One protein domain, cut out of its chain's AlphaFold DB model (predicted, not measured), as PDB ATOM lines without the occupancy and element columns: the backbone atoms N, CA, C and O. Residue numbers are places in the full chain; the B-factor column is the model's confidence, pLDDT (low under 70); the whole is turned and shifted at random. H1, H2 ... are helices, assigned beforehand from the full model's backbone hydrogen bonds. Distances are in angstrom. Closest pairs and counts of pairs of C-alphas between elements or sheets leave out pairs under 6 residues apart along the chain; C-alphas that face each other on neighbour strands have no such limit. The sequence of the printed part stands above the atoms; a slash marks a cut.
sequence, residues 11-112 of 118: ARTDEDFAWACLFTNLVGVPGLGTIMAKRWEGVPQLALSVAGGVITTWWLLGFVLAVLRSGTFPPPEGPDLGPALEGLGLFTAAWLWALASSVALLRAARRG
ATOM      1  N   ALA A  11      17.931 -21.779 113.139       77.38
ATOM      2  CA  ALA A  11      18.289 -21.559 111.740       77.38
ATOM      3  C   ALA A  11      17.116 -21.020 110.902       77.38
ATOM      4  O   ALA A  11      17.305 -20.094 110.120       77.38
ATOM      5  N   ARG A  12      15.901 -21.559 111.095       83.44
ATOM      6  CA  ARG A  12      14.693 -21.045 110.430       83.44
ATOM      7  C   ARG A  12      14.394 -19.603 110.852       83.44
ATOM      8  O   ARG A  12      14.181 -18.764 109.990       83.44
ATOM      9  N   THR A  13      14.454 -19.303 112.151       90.69
ATOM     10  CA  THR A  13      14.248 -17.936 112.661       90.69
ATOM     11  C   THR A  13      15.283 -16.942 112.118       90.69
ATOM     12  O   THR A  13      14.918 -15.820 111.773       90.69
ATOM     13  N   ASP A  14      16.550 -17.344 112.001       89.94
ATOM     14  CA  ASP A  14      17.616 -16.494 111.458       89.94
ATOM     15  C   ASP A  14      17.408 -16.206 109.959       89.94
ATOM     16  O   ASP A  14      17.650 -15.087 109.502       89.94
ATOM     17  N   GLU A  15      16.933 -17.190 109.186       93.19
ATOM     18  CA  GLU A  15      16.584 -16.996 107.774       93.19
ATOM     19  C   GLU A  15      15.342 -16.107 107.604       93.19
ATOM     20  O   GLU A  15      15.383 -15.176 106.800       93.19
ATOM     21  N   ASP A  16      14.282 -16.323 108.389       94.69
ATOM     22  CA  ASP A  16      13.072 -15.486 108.369       94.69
ATOM     23  C   ASP A  16      13.406 -14.018 108.692       94.69
ATOM     24  O   ASP A  16      12.950 -13.092 108.016       94.69
ATOM     25  N   PHE A  17      14.272 -13.791 109.687       95.19
ATOM     26  CA  PHE A  17      14.760 -12.455 110.029       95.19
ATOM     27  C   PHE A  17      15.596 -11.830 108.901       95.19
ATOM     28  O   PHE A  17      15.440 -10.645 108.591       95.19
ATOM     29  N   ALA A  18      16.463 -12.612 108.249       96.12
ATOM     30  CA  ALA A  18      17.244 -12.136 107.110       96.12
ATOM     31  C   ALA A  18      16.350 -11.752 105.916       96.12
ATOM     32  O   ALA A  18      16.615 -10.747 105.253       96.12
ATOM     33  N   TRP A  19      15.270 -12.500 105.675       97.38
ATOM     34  CA  TRP A  19      14.250 -12.144 104.688       97.38
ATOM     35  C   TRP A  19      13.517 -10.857 105.050       97.38
ATOM     36  O   TRP A  19      13.364  -9.998 104.183       97.38
ATOM     37  N   ALA A  20      13.122 -10.679 106.312       97.00
ATOM     38  CA  ALA A  20      12.513  -9.430 106.764       97.00
ATOM     39  C   ALA A  20      13.439  -8.232 106.487       97.00
ATOM     40  O   ALA A  20      13.019  -7.264 105.856       97.00
ATOM     41  N   CYS A  21      14.727  -8.337 106.835       97.06
ATOM     42  CA  CYS A  21      15.721  -7.295 106.551       97.06
ATOM     43  C   CYS A  21      15.898  -7.032 105.043       97.06
ATOM     44  O   CYS A  21      16.127  -5.893 104.628       97.06
ATOM     45  N   LEU A  22      15.810  -8.068 104.201       97.56
ATOM     46  CA  LEU A  22      15.826  -7.913 102.745       97.56
ATOM     47  C   LEU A  22      14.606  -7.130 102.255       97.56
ATOM     48  O   LEU A  22      14.786  -6.134 101.561       97.56
ATOM     49  N   PHE A  23      13.392  -7.542 102.626       97.56
ATOM     50  CA  PHE A  23      12.164  -6.876 102.186       97.56
ATOM     51  C   PHE A  23      12.090  -5.426 102.662       97.56
ATOM     52  O   PHE A  23      11.720  -4.551 101.879       97.56
ATOM     53  N   THR A  24      12.521  -5.146 103.895       97.00
ATOM     54  CA  THR A  24      12.607  -3.776 104.411       97.00
ATOM     55  C   THR A  24      13.530  -2.899 103.563       97.00
ATOM     56  O   THR A  24      13.179  -1.757 103.294       97.00
ATOM     57  N   ASN A  25      14.676  -3.413 103.106       97.12
ATOM     58  CA  ASN A  25      15.590  -2.650 102.248       97.12
ATOM     59  C   ASN A  25      15.136  -2.580 100.781       97.12
ATOM     60  O   ASN A  25      15.467  -1.617 100.097       97.12
ATOM     61  N   LEU A  26      14.426  -3.600 100.289       95.50
ATOM     62  CA  LEU A  26      14.017  -3.702  98.888       95.50
ATOM     63  C   LEU A  26      12.777  -2.857  98.575       95.50
ATOM     64  O   LEU A  26      12.749  -2.183  97.548       95.50
ATOM     65  N   VAL A  27      11.763  -2.939  99.443       94.12
ATOM     66  CA  VAL A  27      10.433  -2.328  99.253       94.12
ATOM     67  C   VAL A  27      10.213  -1.136 100.187       94.12
ATOM     68  O   VAL A  27       9.439  -0.239  99.869       94.12
ATOM     69  N   GLY A  28      10.873  -1.131 101.348       93.62
ATOM     70  CA  GLY A  28      10.826  -0.020 102.294       93.62
ATOM     71  C   GLY A  28      11.887   1.040 101.994       93.62
ATOM     72  O   GLY A  28      12.155   1.375 100.842       93.62
ATOM     73  N   VAL A  29      12.499   1.575 103.052       92.56
ATOM     74  CA  VAL A  29      13.577   2.565 102.926       92.56
ATOM     75  C   VAL A  29      14.933   1.856 102.983       92.56
ATOM     76  O   VAL A  29      15.229   1.194 103.988       92.56
ATOM     77  N   PRO A  30      15.788   2.008 101.954       96.19
ATOM     78  CA  PRO A  30      17.125   1.431 101.961       96.19
ATOM     79  C   PRO A  30      17.923   1.851 103.195       96.19
ATOM     80  O   PRO A  30      18.018   3.037 103.501       96.19
ATOM     81  N   GLY A  31      18.505   0.874 103.891       96.50
ATOM     82  CA  GLY A  31      19.299   1.062 105.106       96.50
ATOM     83  C   GLY A  31      18.586   0.610 106.381       96.50
ATOM     84  O   GLY A  31      19.249   0.121 107.296       96.50
ATOM     85  N   LEU A  32      17.249   0.659 106.437       96.62
ATOM     86  CA  LEU A  32      16.493   0.252 107.631       96.62
ATOM     87  C   LEU A  32      16.669  -1.233 107.964       96.62
ATOM     88  O   LEU A  32      16.933  -1.570 109.116       96.62
ATOM     89  N   GLY A  33      16.601  -2.118 106.966       96.50
ATOM     90  CA  GLY A  33      16.826  -3.552 107.172       96.50
ATOM     91  C   GLY A  33      18.249  -3.858 107.649       96.50
ATOM     92  O   GLY A  33      18.474  -4.764 108.448       96.50
ATOM     93  N   THR A  34      19.223  -3.048 107.230       97.75
ATOM     94  CA  THR A  34      20.616  -3.155 107.681       97.75
ATOM     95  C   THR A  34      20.763  -2.705 109.143       97.75
ATOM     96  O   THR A  34      21.418  -3.385 109.933       97.75
ATOM     97  N   ILE A  35      20.095  -1.616 109.544       97.94
ATOM     98  CA  ILE A  35      20.055  -1.149 110.943       97.94
ATOM     99  C   ILE A  35      19.344  -2.166 111.843       97.94
ATOM    100  O   ILE A  35      19.821  -2.437 112.945       97.94
ATOM    101  N   MET A  36      18.247  -2.778 111.382       96.38
ATOM    102  CA  MET A  36      17.564  -3.863 112.102       96.38
ATOM    103  C   MET A  36      18.520  -5.025 112.391       96.38
ATOM    104  O   MET A  36      18.535  -5.554 113.502       96.38
ATOM    105  N   ALA A  37      19.384  -5.361 111.429       96.00
ATOM    106  CA  ALA A  37      20.462  -6.334 111.593       96.00
ATOM    107  C   ALA A  37      21.654  -5.823 112.437       96.00
ATOM    108  O   ALA A  37      22.682  -6.494 112.508       96.00
ATOM    109  N   LYS A  38      21.529  -4.653 113.084       96.25
ATOM    110  CA  LYS A  38      22.537  -3.987 113.932       96.25
ATOM    111  C   LYS A  38      23.867  -3.727 113.222       96.25
ATOM    112  O   LYS A  38      24.933  -3.773 113.836       96.25
ATOM    113  N   ARG A  39      23.802  -3.448 111.922       96.31
ATOM    114  CA  ARG A  39      24.958  -3.149 111.076       96.31
ATOM    115  C   ARG A  39      25.072  -1.644 110.854       96.31
ATOM    116  O   ARG A  39      24.123  -1.018 110.378       96.31
ATOM    117  N   TRP A  40      26.225  -1.066 111.207       96.44
ATOM    118  CA  TRP A  40      26.451   0.385 111.124       96.44
ATOM    119  C   TRP A  40      26.275   0.887 109.693       96.44
ATOM    120  O   TRP A  40      25.734   1.969 109.494       96.44
ATOM    121  N   GLU A  41      26.633   0.083 108.687       96.25
ATOM    122  CA  GLU A  41      26.515   0.438 107.267       96.25
ATOM    123  C   GLU A  41      25.097   0.889 106.874       96.25
ATOM    124  O   GLU A  41      24.932   1.633 105.911       96.25
ATOM    125  N   GLY A  42      24.073   0.510 107.646       97.31
ATOM    126  CA  GLY A  42      22.703   0.962 107.442       97.31
ATOM    127  C   GLY A  42      22.478   2.459 107.668       97.31
ATOM    128  O   GLY A  42      21.597   3.031 107.035       97.31
ATOM    129  N   VAL A  43      23.280   3.121 108.509       98.12
ATOM    130  CA  VAL A  43      23.168   4.567 108.775       98.12
ATOM    131  C   VAL A  43      23.490   5.405 107.532       98.12
ATOM    132  O   VAL A  43      22.627   6.178 107.115       98.12
ATOM    133  N   PRO A  44      24.668   5.270 106.887       98.19
ATOM    134  CA  PRO A  44      24.941   5.999 105.651       98.19
ATOM    135  C   PRO A  44      24.024   5.569 104.495       98.19
ATOM    136  O   PRO A  44      23.646   6.420 103.698       98.19
ATOM    137  N   GLN A  45      23.600   4.299 104.420       98.31
ATOM    138  CA  GLN A  45      22.591   3.857 103.442       98.31
ATOM    139  C   GLN A  45      21.270   4.620 103.611       98.31
ATOM    140  O   GLN A  45      20.724   5.130 102.636       98.31
ATOM    141  N   LEU A  46      20.785   4.736 104.849       98.38
ATOM    142  CA  LEU A  46      19.561   5.461 105.168       98.38
ATOM    143  C   LEU A  46      19.698   6.962 104.901       98.38
ATOM    144  O   LEU A  46      18.799   7.573 104.337       98.38
ATOM    145  N   ALA A  47      20.828   7.564 105.274       98.44
ATOM    146  CA  ALA A  47      21.067   8.983 105.033       98.44
ATOM    147  C   ALA A  47      21.067   9.310 103.530       98.44
ATOM    148  O   ALA A  47      20.397  10.251 103.106       98.44
ATOM    149  N   LEU A  48      21.770   8.510 102.719       98.44
ATOM    150  CA  LEU A  48      21.826   8.686 101.266       98.44
ATOM    151  C   LEU A  48      20.465   8.444 100.601       98.44
ATOM    152  O   LEU A  48      20.086   9.200  99.707       98.44
ATOM    153  N   SER A  49      19.713   7.430 101.045       98.31
ATOM    154  CA  SER A  49      18.386   7.142 100.496       98.31
ATOM    155  C   SER A  49      17.384   8.245 100.830       98.31
ATOM    156  O   SER A  49      16.666   8.704  99.944       98.31
ATOM    157  N   VAL A  50      17.376   8.752 102.063       98.25
ATOM    158  CA  VAL A  50      16.518   9.880 102.446       98.25
ATOM    159  C   VAL A  50      16.910  11.143 101.683       98.25
ATOM    160  O   VAL A  50      16.034  11.790 101.116       98.25
ATOM    161  N   ALA A  51      18.201  11.475 101.600       98.44
ATOM    162  CA  ALA A  51      18.660  12.654 100.867       98.44
ATOM    163  C   ALA A  51      18.271  12.587  99.381       98.44
ATOM    164  O   ALA A  51      17.633  13.507  98.867       98.44
ATOM    165  N   GLY A  52      18.578  11.474  98.709       98.31
ATOM    166  CA  GLY A  52      18.229  11.276  97.302       98.31
ATOM    167  C   GLY A  52      16.719  11.287  97.052       98.31
ATOM    168  O   GLY A  52      16.241  11.915  96.105       98.31
ATOM    169  N   GLY A  53      15.948  10.659  97.945       97.88
ATOM    170  CA  GLY A  53      14.488  10.642  97.894       97.88
ATOM    171  C   GLY A  53      13.866  12.028  98.069       97.88
ATOM    172  O   GLY A  53      12.958  12.385  97.319       97.88
ATOM    173  N   VAL A  54      14.375  12.835  99.005       98.44
ATOM    174  CA  VAL A  54      13.918  14.217  99.226       98.44
ATOM    175  C   VAL A  54      14.209  15.089  98.010       98.44
ATOM    176  O   VAL A  54      13.297  15.759  97.532       98.44
ATOM    177  N   ILE A  55      15.432  15.046  97.471       98.44
ATOM    178  CA  ILE A  55      15.814  15.820  96.279       98.44
ATOM    179  C   ILE A  55      14.908  15.456  95.093       98.44
ATOM    180  O   ILE A  55      14.311  16.334  94.470       98.44
ATOM    181  N   THR A  56      14.747  14.158  94.825       98.25
ATOM    182  CA  THR A  56      13.932  13.662  93.705       98.25
ATOM    183  C   THR A  56      12.457  14.032  93.873       98.25
ATOM    184  O   THR A  56      11.811  14.466  92.921       98.25
ATOM    185  N   THR A  57      11.915  13.901  95.088       98.12
ATOM    186  CA  THR A  57      10.515  14.244  95.381       98.12
ATOM    187  C   THR A  57      10.280  15.743  95.243       98.12
ATOM    188  O   THR A  57       9.296  16.154  94.633       98.12
ATOM    189  N   TRP A  58      11.187  16.571  95.766       98.31
ATOM    190  CA  TRP A  58      11.089  18.024  95.654       98.31
ATOM    191  C   TRP A  58      11.101  18.473  94.192       98.31
ATOM    192  O   TRP A  58      10.259  19.273  93.777       98.31
ATOM    193  N   TRP A  59      12.006  17.900  93.395       98.12
ATOM    194  CA  TRP A  59      12.050  18.137  91.959       98.12
ATOM    195  C   TRP A  59      10.739  17.737  91.273       98.12
ATOM    196  O   TRP A  59      10.170  18.534  90.530       98.12
ATOM    197  N   LEU A  60      10.217  16.539  91.569       97.69
ATOM    198  CA  LEU A  60       8.981  16.034  90.971       97.69
ATOM    199  C   LEU A  60       7.784  16.934  91.295       97.69
ATOM    200  O   LEU A  60       6.979  17.219  90.411       97.69
ATOM    201  N   LEU A  61       7.678  17.418  92.535       97.94
ATOM    202  CA  LEU A  61       6.637  18.368  92.928       97.94
ATOM    203  C   LEU A  61       6.748  19.673  92.134       97.94
ATOM    204  O   LEU A  61       5.748  20.140  91.592       97.94
ATOM    205  N   GLY A  62       7.953  20.239  92.019       96.81
ATOM    206  CA  GLY A  62       8.192  21.438  91.213       96.81
ATOM    207  C   GLY A  62       7.817  21.235  89.744       96.81
ATOM    208  O   GLY A  62       7.123  22.065  89.157       96.81
ATOM    209  N   PHE A  63       8.202  20.093  89.175       96.81
ATOM    210  CA  PHE A  63       7.889  19.726  87.800       96.81
ATOM    211  C   PHE A  63       6.379  19.582  87.568       96.81
ATOM    212  O   PHE A  63       5.835  20.191  86.648       96.81
ATOM    213  N   VAL A  64       5.678  18.833  88.425       96.69
ATOM    214  CA  VAL A  64       4.220  18.647  88.335       96.69
ATOM    215  C   VAL A  64       3.496  19.986  88.458       96.69
ATOM    216  O   VAL A  64       2.598  20.265  87.666       96.69
ATOM    217  N   LEU A  65       3.900  20.850  89.392       96.81
ATOM    218  CA  LEU A  65       3.318  22.188  89.522       96.81
ATOM    219  C   LEU A  65       3.540  23.040  88.263       96.81
ATOM    220  O   LEU A  65       2.624  23.749  87.849       96.81
ATOM    221  N   ALA A  66       4.713  22.958  87.631       96.19
ATOM    222  CA  ALA A  66       4.999  23.671  86.385       96.19
ATOM    223  C   ALA A  66       4.141  23.157  85.212       96.19
ATOM    224  O   ALA A  66       3.606  23.958  84.439       96.19
ATOM    225  N   VAL A  67       3.936  21.840  85.107       96.38
ATOM    226  CA  VAL A  67       3.028  21.236  84.114       96.38
ATOM    227  C   VAL A  67       1.584  21.679  84.349       96.38
ATOM    228  O   VAL A  67       0.922  22.117  83.413       96.38
ATOM    229  N   LEU A  68       1.097  21.632  85.593       96.06
ATOM    230  CA  LEU A  68      -0.278  22.027  85.918       96.06
ATOM    231  C   LEU A  68      -0.544  23.517  85.653       96.06
ATOM    232  O   LEU A  68      -1.657  23.873  85.278       96.06
ATOM    233  N   ARG A  69       0.461  24.388  85.825       94.94
ATOM    234  CA  ARG A  69       0.347  25.830  85.540       94.94
ATOM    235  C   ARG A  69       0.381  26.152  84.049       94.94
ATOM    236  O   ARG A  69      -0.326  27.054  83.613       94.94
ATOM    237  N   SER A  70       1.221  25.455  83.286       94.94
ATOM    238  CA  SER A  70       1.450  25.755  81.866       94.94
ATOM    239  C   SER A  70       0.539  24.978  80.914       94.94
ATOM    240  O   SER A  70       0.387  25.380  79.765       94.94
ATOM    241  N   GLY A  71      -0.032  23.851  81.352       93.62
ATOM    242  CA  GLY A  71      -0.841  22.963  80.512       93.62
ATOM    243  C   GLY A  71      -0.063  22.295  79.371       93.62
ATOM    244  O   GLY A  71      -0.675  21.748  78.457       93.62
ATOM    245  N   THR A  72       1.272  22.351  79.392       90.88
ATOM    246  CA  THR A  72       2.146  21.872  78.312       90.88
ATOM    247  C   THR A  72       3.260  20.979  78.858       90.88
ATOM    248  O   THR A  72       3.628  21.055  80.031       90.88
ATOM    249  N   PHE A  73       3.775  20.089  78.006       90.19
ATOM    250  CA  PHE A  73       4.870  19.182  78.339       90.19
ATOM    251  C   PHE A  73       5.915  19.184  77.209       90.19
ATOM    252  O   PHE A  73       5.555  18.858  76.075       90.19
ATOM    253  N   PRO A  74       7.193  19.505  77.491       87.50
ATOM    254  CA  PRO A  74       7.728  19.945  78.785       87.50
ATOM    255  C   PRO A  74       7.266  21.369  79.170       87.50
ATOM    256  O   PRO A  74       7.021  22.186  78.281       87.50
ATOM    257  N   PRO A  75       7.145  21.686  80.475       92.31
ATOM    258  CA  PRO A  75       6.740  23.015  80.922       92.31
ATOM    259  C   PRO A  75       7.861  24.049  80.673       92.31
ATOM    260  O   PRO A  75       9.018  23.754  80.983       92.31
ATOM    261  N   PRO A  76       7.555  25.271  80.186       89.25
ATOM    262  CA  PRO A  76       8.565  26.295  79.880       89.25
ATOM    263  C   PRO A  76       9.402  26.735  81.091       89.25
ATOM    264  O   PRO A  76      10.585  27.021  80.955       89.25
ATOM    265  N   GLU A  77       8.784  26.769  82.273       89.56
ATOM    266  CA  GLU A  77       9.405  27.165  83.547       89.56
ATOM    267  C   GLU A  77       9.618  25.955  84.478       89.56
ATOM    268  O   GLU A  77       9.523  26.056  85.702       89.56
ATOM    269  N   GLY A  78       9.833  24.770  83.899       91.19
ATOM    270  CA  GLY A  78      10.143  23.566  84.666       91.19
ATOM    271  C   GLY A  78      11.490  23.658  85.395       91.19
ATOM    272  O   GLY A  78      12.396  24.350  84.926       91.19
ATOM    273  N   PRO A  79      11.659  22.947  86.524       94.19
ATOM    274  CA  PRO A  79      12.965  22.828  87.166       94.19
ATOM    275  C   PRO A  79      13.958  22.099  86.248       94.19
ATOM    276  O   PRO A  79      13.579  21.177  85.524       94.19
ATOM    277  N   ASP A  80      15.236  22.477  86.324       95.00
ATOM    278  CA  ASP A  80      16.315  21.779  85.615       95.00
ATOM    279  C   ASP A  80      16.369  20.293  86.003       95.00
ATOM    280  O   ASP A  80      16.101  19.939  87.149       95.00
ATOM    281  N   LEU A  81      16.715  19.416  85.058       95.62
ATOM    282  CA  LEU A  81      16.721  17.964  85.253       95.62
ATOM    283  C   LEU A  81      17.885  17.485  86.140       95.62
ATOM    284  O   LEU A  81      17.778  16.419  86.747       95.62
ATOM    285  N   GLY A  82      18.974  18.256  86.241       97.38
ATOM    286  CA  GLY A  82      20.184  17.895  86.989       97.38
ATOM    287  C   GLY A  82      19.915  17.393  88.416       97.38
ATOM    288  O   GLY A  82      20.239  16.241  88.712       97.38
ATOM    289  N   PRO A  83      19.237  18.176  89.279       97.06
ATOM    290  CA  PRO A  83      18.902  17.758  90.641       97.06
ATOM    291  C   PRO A  83      18.115  16.444  90.719       97.06
ATOM    292  O   PRO A  83      18.330  15.648  91.630       97.06
ATOM    293  N   ALA A  84      17.224  16.171  89.758       97.44
ATOM    294  CA  ALA A  84      16.475  14.915  89.721       97.44
ATOM    295  C   ALA A  84      17.403  13.713  89.518       97.44
ATOM    296  O   ALA A  84      17.247  12.685  90.177       97.44
ATOM    297  N   LEU A  85      18.380  13.852  88.617       98.19
ATOM    298  CA  LEU A  85      19.359  12.808  88.321       98.19
ATOM    299  C   LEU A  85      20.324  12.595  89.488       98.19
ATOM    300  O   LEU A  85      20.644  11.451  89.806       98.19
ATOM    301  N   GLU A  86      20.748  13.667  90.157       98.06
ATOM    302  CA  GLU A  86      21.578  13.588  91.363       98.06
ATOM    303  C   GLU A  86      20.840  12.882  92.506       98.06
ATOM    304  O   GLU A  86      21.364  11.935  93.100       98.06
ATOM    305  N   GLY A  87      19.597  13.292  92.779       98.19
ATOM    306  CA  GLY A  87      18.755  12.678  93.801       98.19
ATOM    307  C   GLY A  87      18.498  11.196  93.523       98.19
ATOM    308  O   GLY A  87      18.670  10.354  94.411       98.19
ATOM    309  N   LEU A  88      18.165  10.860  92.275       98.19
ATOM    310  CA  LEU A  88      17.961   9.480  91.854       98.19
ATOM    311  C   LEU A  88      19.258   8.672  91.973       98.19
ATOM    312  O   LEU A  88      19.233   7.565  92.502       98.19
ATOM    313  N   GLY A  89      20.394   9.230  91.553       98.44
ATOM    314  CA  GLY A  89      21.703   8.588  91.661       98.44
ATOM    315  C   GLY A  89      22.071   8.245  93.106       98.44
ATOM    316  O   GLY A  89      22.454   7.108  93.391       98.44
ATOM    317  N   LEU A  90      21.887   9.191  94.035       98.31
ATOM    318  CA  LEU A  90      22.099   8.975  95.470       98.31
ATOM    319  C   LEU A  90      21.188   7.870  96.019       98.31
ATOM    320  O   LEU A  90      21.660   6.957  96.704       98.31
ATOM    321  N   PHE A  91      19.894   7.922  95.683       98.25
ATOM    322  CA  PHE A  91      18.925   6.924  96.121       98.25
ATOM    323  C   PHE A  91      19.264   5.529  95.582       98.25
ATOM    324  O   PHE A  91      19.306   4.563  96.344       98.25
ATOM    325  N   THR A  92      19.555   5.407  94.285       98.25
ATOM    326  CA  THR A  92      19.890   4.133  93.639       98.25
ATOM    327  C   THR A  92      21.192   3.549  94.184       98.25
ATOM    328  O   THR A  92      21.253   2.347  94.442       98.25
ATOM    329  N   ALA A  93      22.217   4.373  94.424       98.38
ATOM    330  CA  ALA A  93      23.463   3.919  95.035       98.38
ATOM    331  C   ALA A  93      23.226   3.353  96.448       98.38
ATOM    332  O   ALA A  93      23.687   2.253  96.768       98.38
ATOM    333  N   ALA A  94      22.446   4.062  97.269       98.38
ATOM    334  CA  ALA A  94      22.054   3.601  98.598       98.38
ATOM    335  C   ALA A  94      21.231   2.302  98.550       98.38
ATOM    336  O   ALA A  94      21.479   1.380  99.330       98.38
ATOM    337  N   TRP A  95      20.287   2.209  97.609       98.25
ATOM    338  CA  TRP A  95      19.438   1.038  97.390       98.25
ATOM    339  C   TRP A  95      20.253  -0.201  97.012       98.25
ATOM    340  O   TRP A  95      20.115  -1.246  97.650       98.25
ATOM    341  N   LEU A  96      21.167  -0.084  96.043       98.44
ATOM    342  CA  LEU A  96      22.036  -1.189  95.625       98.44
ATOM    343  C   LEU A  96      22.941  -1.660  96.768       98.44
ATOM    344  O   LEU A  96      23.121  -2.864  96.975       98.44
ATOM    345  N   TRP A  97      23.480  -0.723  97.549       98.44
ATOM    346  CA  TRP A  97      24.314  -1.048  98.701       98.44
ATOM    347  C   TRP A  97      23.526  -1.754  99.817       98.44
ATOM    348  O   TRP A  97      23.988  -2.763 100.370       98.44
ATOM    349  N   ALA A  98      22.316  -1.281 100.122       97.75
ATOM    350  CA  ALA A  98      21.424  -1.914 101.089       97.75
ATOM    351  C   ALA A  98      21.008  -3.325 100.637       97.75
ATOM    352  O   ALA A  98      21.039  -4.269 101.433       97.75
ATOM    353  N   LEU A  99      20.715  -3.506  99.345       97.12
ATOM    354  CA  LEU A  99      20.395  -4.806  98.760       97.12
ATOM    355  C   LEU A  99      21.567  -5.788  98.885       97.12
ATOM    356  O   LEU A  99      21.389  -6.910  99.361       97.12
ATOM    357  N   ALA A 100      22.781  -5.360  98.524       98.00
ATOM    358  CA  ALA A 100      23.982  -6.176  98.682       98.00
ATOM    359  C   ALA A 100      24.206  -6.586 100.151       98.00
ATOM    360  O   ALA A 100      24.548  -7.739 100.436       98.00
ATOM    361  N   SER A 101      23.947  -5.672 101.092       97.00
ATOM    362  CA  SER A 101      24.057  -5.922 102.535       97.00
ATOM    363  C   SER A 101      23.059  -6.979 103.018       97.00
ATOM    364  O   SER A 101      23.448  -7.893 103.753       97.00
ATOM    365  N   SER A 102      21.806  -6.913 102.563       95.12
ATOM    366  CA  SER A 102      20.770  -7.901 102.889       95.12
ATOM    367  C   SER A 102      21.028  -9.265 102.243       95.12
ATOM    368  O   SER A 102      20.848 -10.297 102.888       95.12
ATOM    369  N   VAL A 103      21.527  -9.306 101.004       96.62
ATOM    370  CA  VAL A 103      21.931 -10.565 100.351       96.62
ATOM    371  C   VAL A 103      23.088 -11.225 101.105       96.62
ATOM    372  O   VAL A 103      23.096 -12.447 101.275       96.62
ATOM    373  N   ALA A 104      24.053 -10.445 101.601       95.56
ATOM    374  CA  ALA A 104      25.127 -10.967 102.443       95.56
ATOM    375  C   ALA A 104      24.586 -11.579 103.749       95.56
ATOM    376  O   ALA A 104      25.033 -12.662 104.134       95.56
ATOM    377  N   LEU A 105      23.593 -10.937 104.379       94.44
ATOM    378  CA  LEU A 105      22.922 -11.447 105.578       94.44
ATOM    379  C   LEU A 105      22.184 -12.767 105.300       94.44
ATOM    380  O   LEU A 105      22.386 -13.745 106.017       94.44
ATOM    381  N   LEU A 106      21.419 -12.843 104.208       94.62
ATOM    382  CA  LEU A 106      20.698 -14.058 103.817       94.62
ATOM    383  C   LEU A 106      21.654 -15.221 103.499       94.62
ATOM    384  O   LEU A 106      21.431 -16.360 103.907       94.62
ATOM    385  N   ARG A 107      22.778 -14.939 102.824       94.19
ATOM    386  CA  ARG A 107      23.844 -15.930 102.588       94.19
ATOM    387  C   ARG A 107      24.517 -16.386 103.883       94.19
ATOM    388  O   ARG A 107      25.007 -17.512 103.938       94.19
ATOM    389  N   ALA A 108      24.621 -15.528 104.897       91.06
ATOM    390  CA  ALA A 108      25.161 -15.906 106.201       91.06
ATOM    391  C   ALA A 108      24.182 -16.816 106.961       91.06
ATOM    392  O   ALA A 108      24.590 -17.894 107.394       91.06
ATOM    393  N   ALA A 109      22.897 -16.452 107.012       91.06
ATOM    394  CA  ALA A 109      21.844 -17.255 107.640       91.06
ATOM    395  C   ALA A 109      21.772 -18.672 107.041       91.06
ATOM    396  O   ALA A 109      21.838 -19.668 107.758       91.06
ATOM    397  N   ARG A 110      21.787 -18.779 105.707       89.44
ATOM    398  CA  ARG A 110      21.762 -20.073 105.001       89.44
ATOM    399  C   ARG A 110      23.002 -20.935 105.208       89.44
ATOM    400  O   ARG A 110      22.908 -22.155 105.160       89.44
ATOM    401  N   ARG A 111      24.175 -20.327 105.416       87.56
ATOM    402  CA  ARG A 111      25.408 -21.071 105.734       87.56
ATOM    403  C   ARG A 111      25.425 -21.575 107.177       87.56
ATOM    404  O   ARG A 111      26.066 -22.588 107.438       87.56
ATOM    405  N   GLY A 112      24.741 -20.880 108.087       77.00
ATOM    406  CA  GLY A 112      24.537 -21.314 109.471       77.00
ATOM    407  C   GLY A 112      23.444 -22.378 109.630       77.00
ATOM    408  O   GLY A 112      23.442 -23.102 110.627       77.00
TER     409      GLY A 112
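AT A GLANCE: This is residues 11 to 112 of the 118 residues of an uncharacterized protein of Acidobacteria bacterium (UniProt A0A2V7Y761). A long rod: helix H4 is the spine, with H1 side by side with its later half, H3 slanting over its earlier half, and short H2 between H1 and H3. The printed part has 102 residues with four named helices, H1 to H4 in chain order, and no named strand. It is all helix and loose, with a radius of gyration of the C-alphas of 17.8 A and spans of 59 by 20 by 15 A.

IN THESE COORDINATES: H4, residues 82 to 112, is 45.4 A long and ends at C-alpha 112 (24.537, -21.314, 109.471). H3, residues 42 to 70, is 41.5 A long. H1, residues 11 to 27, is 24.2 A long and begins at C-alpha 11 (18.289, -21.559, 111.740). H2 is residues 32 to 36, 6.2 A.

HOW THE PARTS SIT: H3 and H4 form a helical hairpin and touch, with the closest C-alphas, Gly 52 and Gly 87, 3.8 A apart. They run opposite ways at a steep tilt of 36 degrees, only just steep. H1 touches H4, opposite ways at a shallow tilt of 7 degrees; the closest C-alphas, Leu 22 and Ser 102, are 4.9 A apart. H2 touches H1, the closest C-alphas being Cys 21 and Gly 33, 4.0 A. H1 and H3 are apart. In H1, H2, H3 and H4 every O i to N i+4 pair is within hydrogen-bond range.

THE WHOLE: The C-alphas farthest apart, Ser 70 and Gly 112, are 59.2 A apart. The printed part has no cut; the H3 to H4 link is long. No printed residue is under 70 in pLDDT.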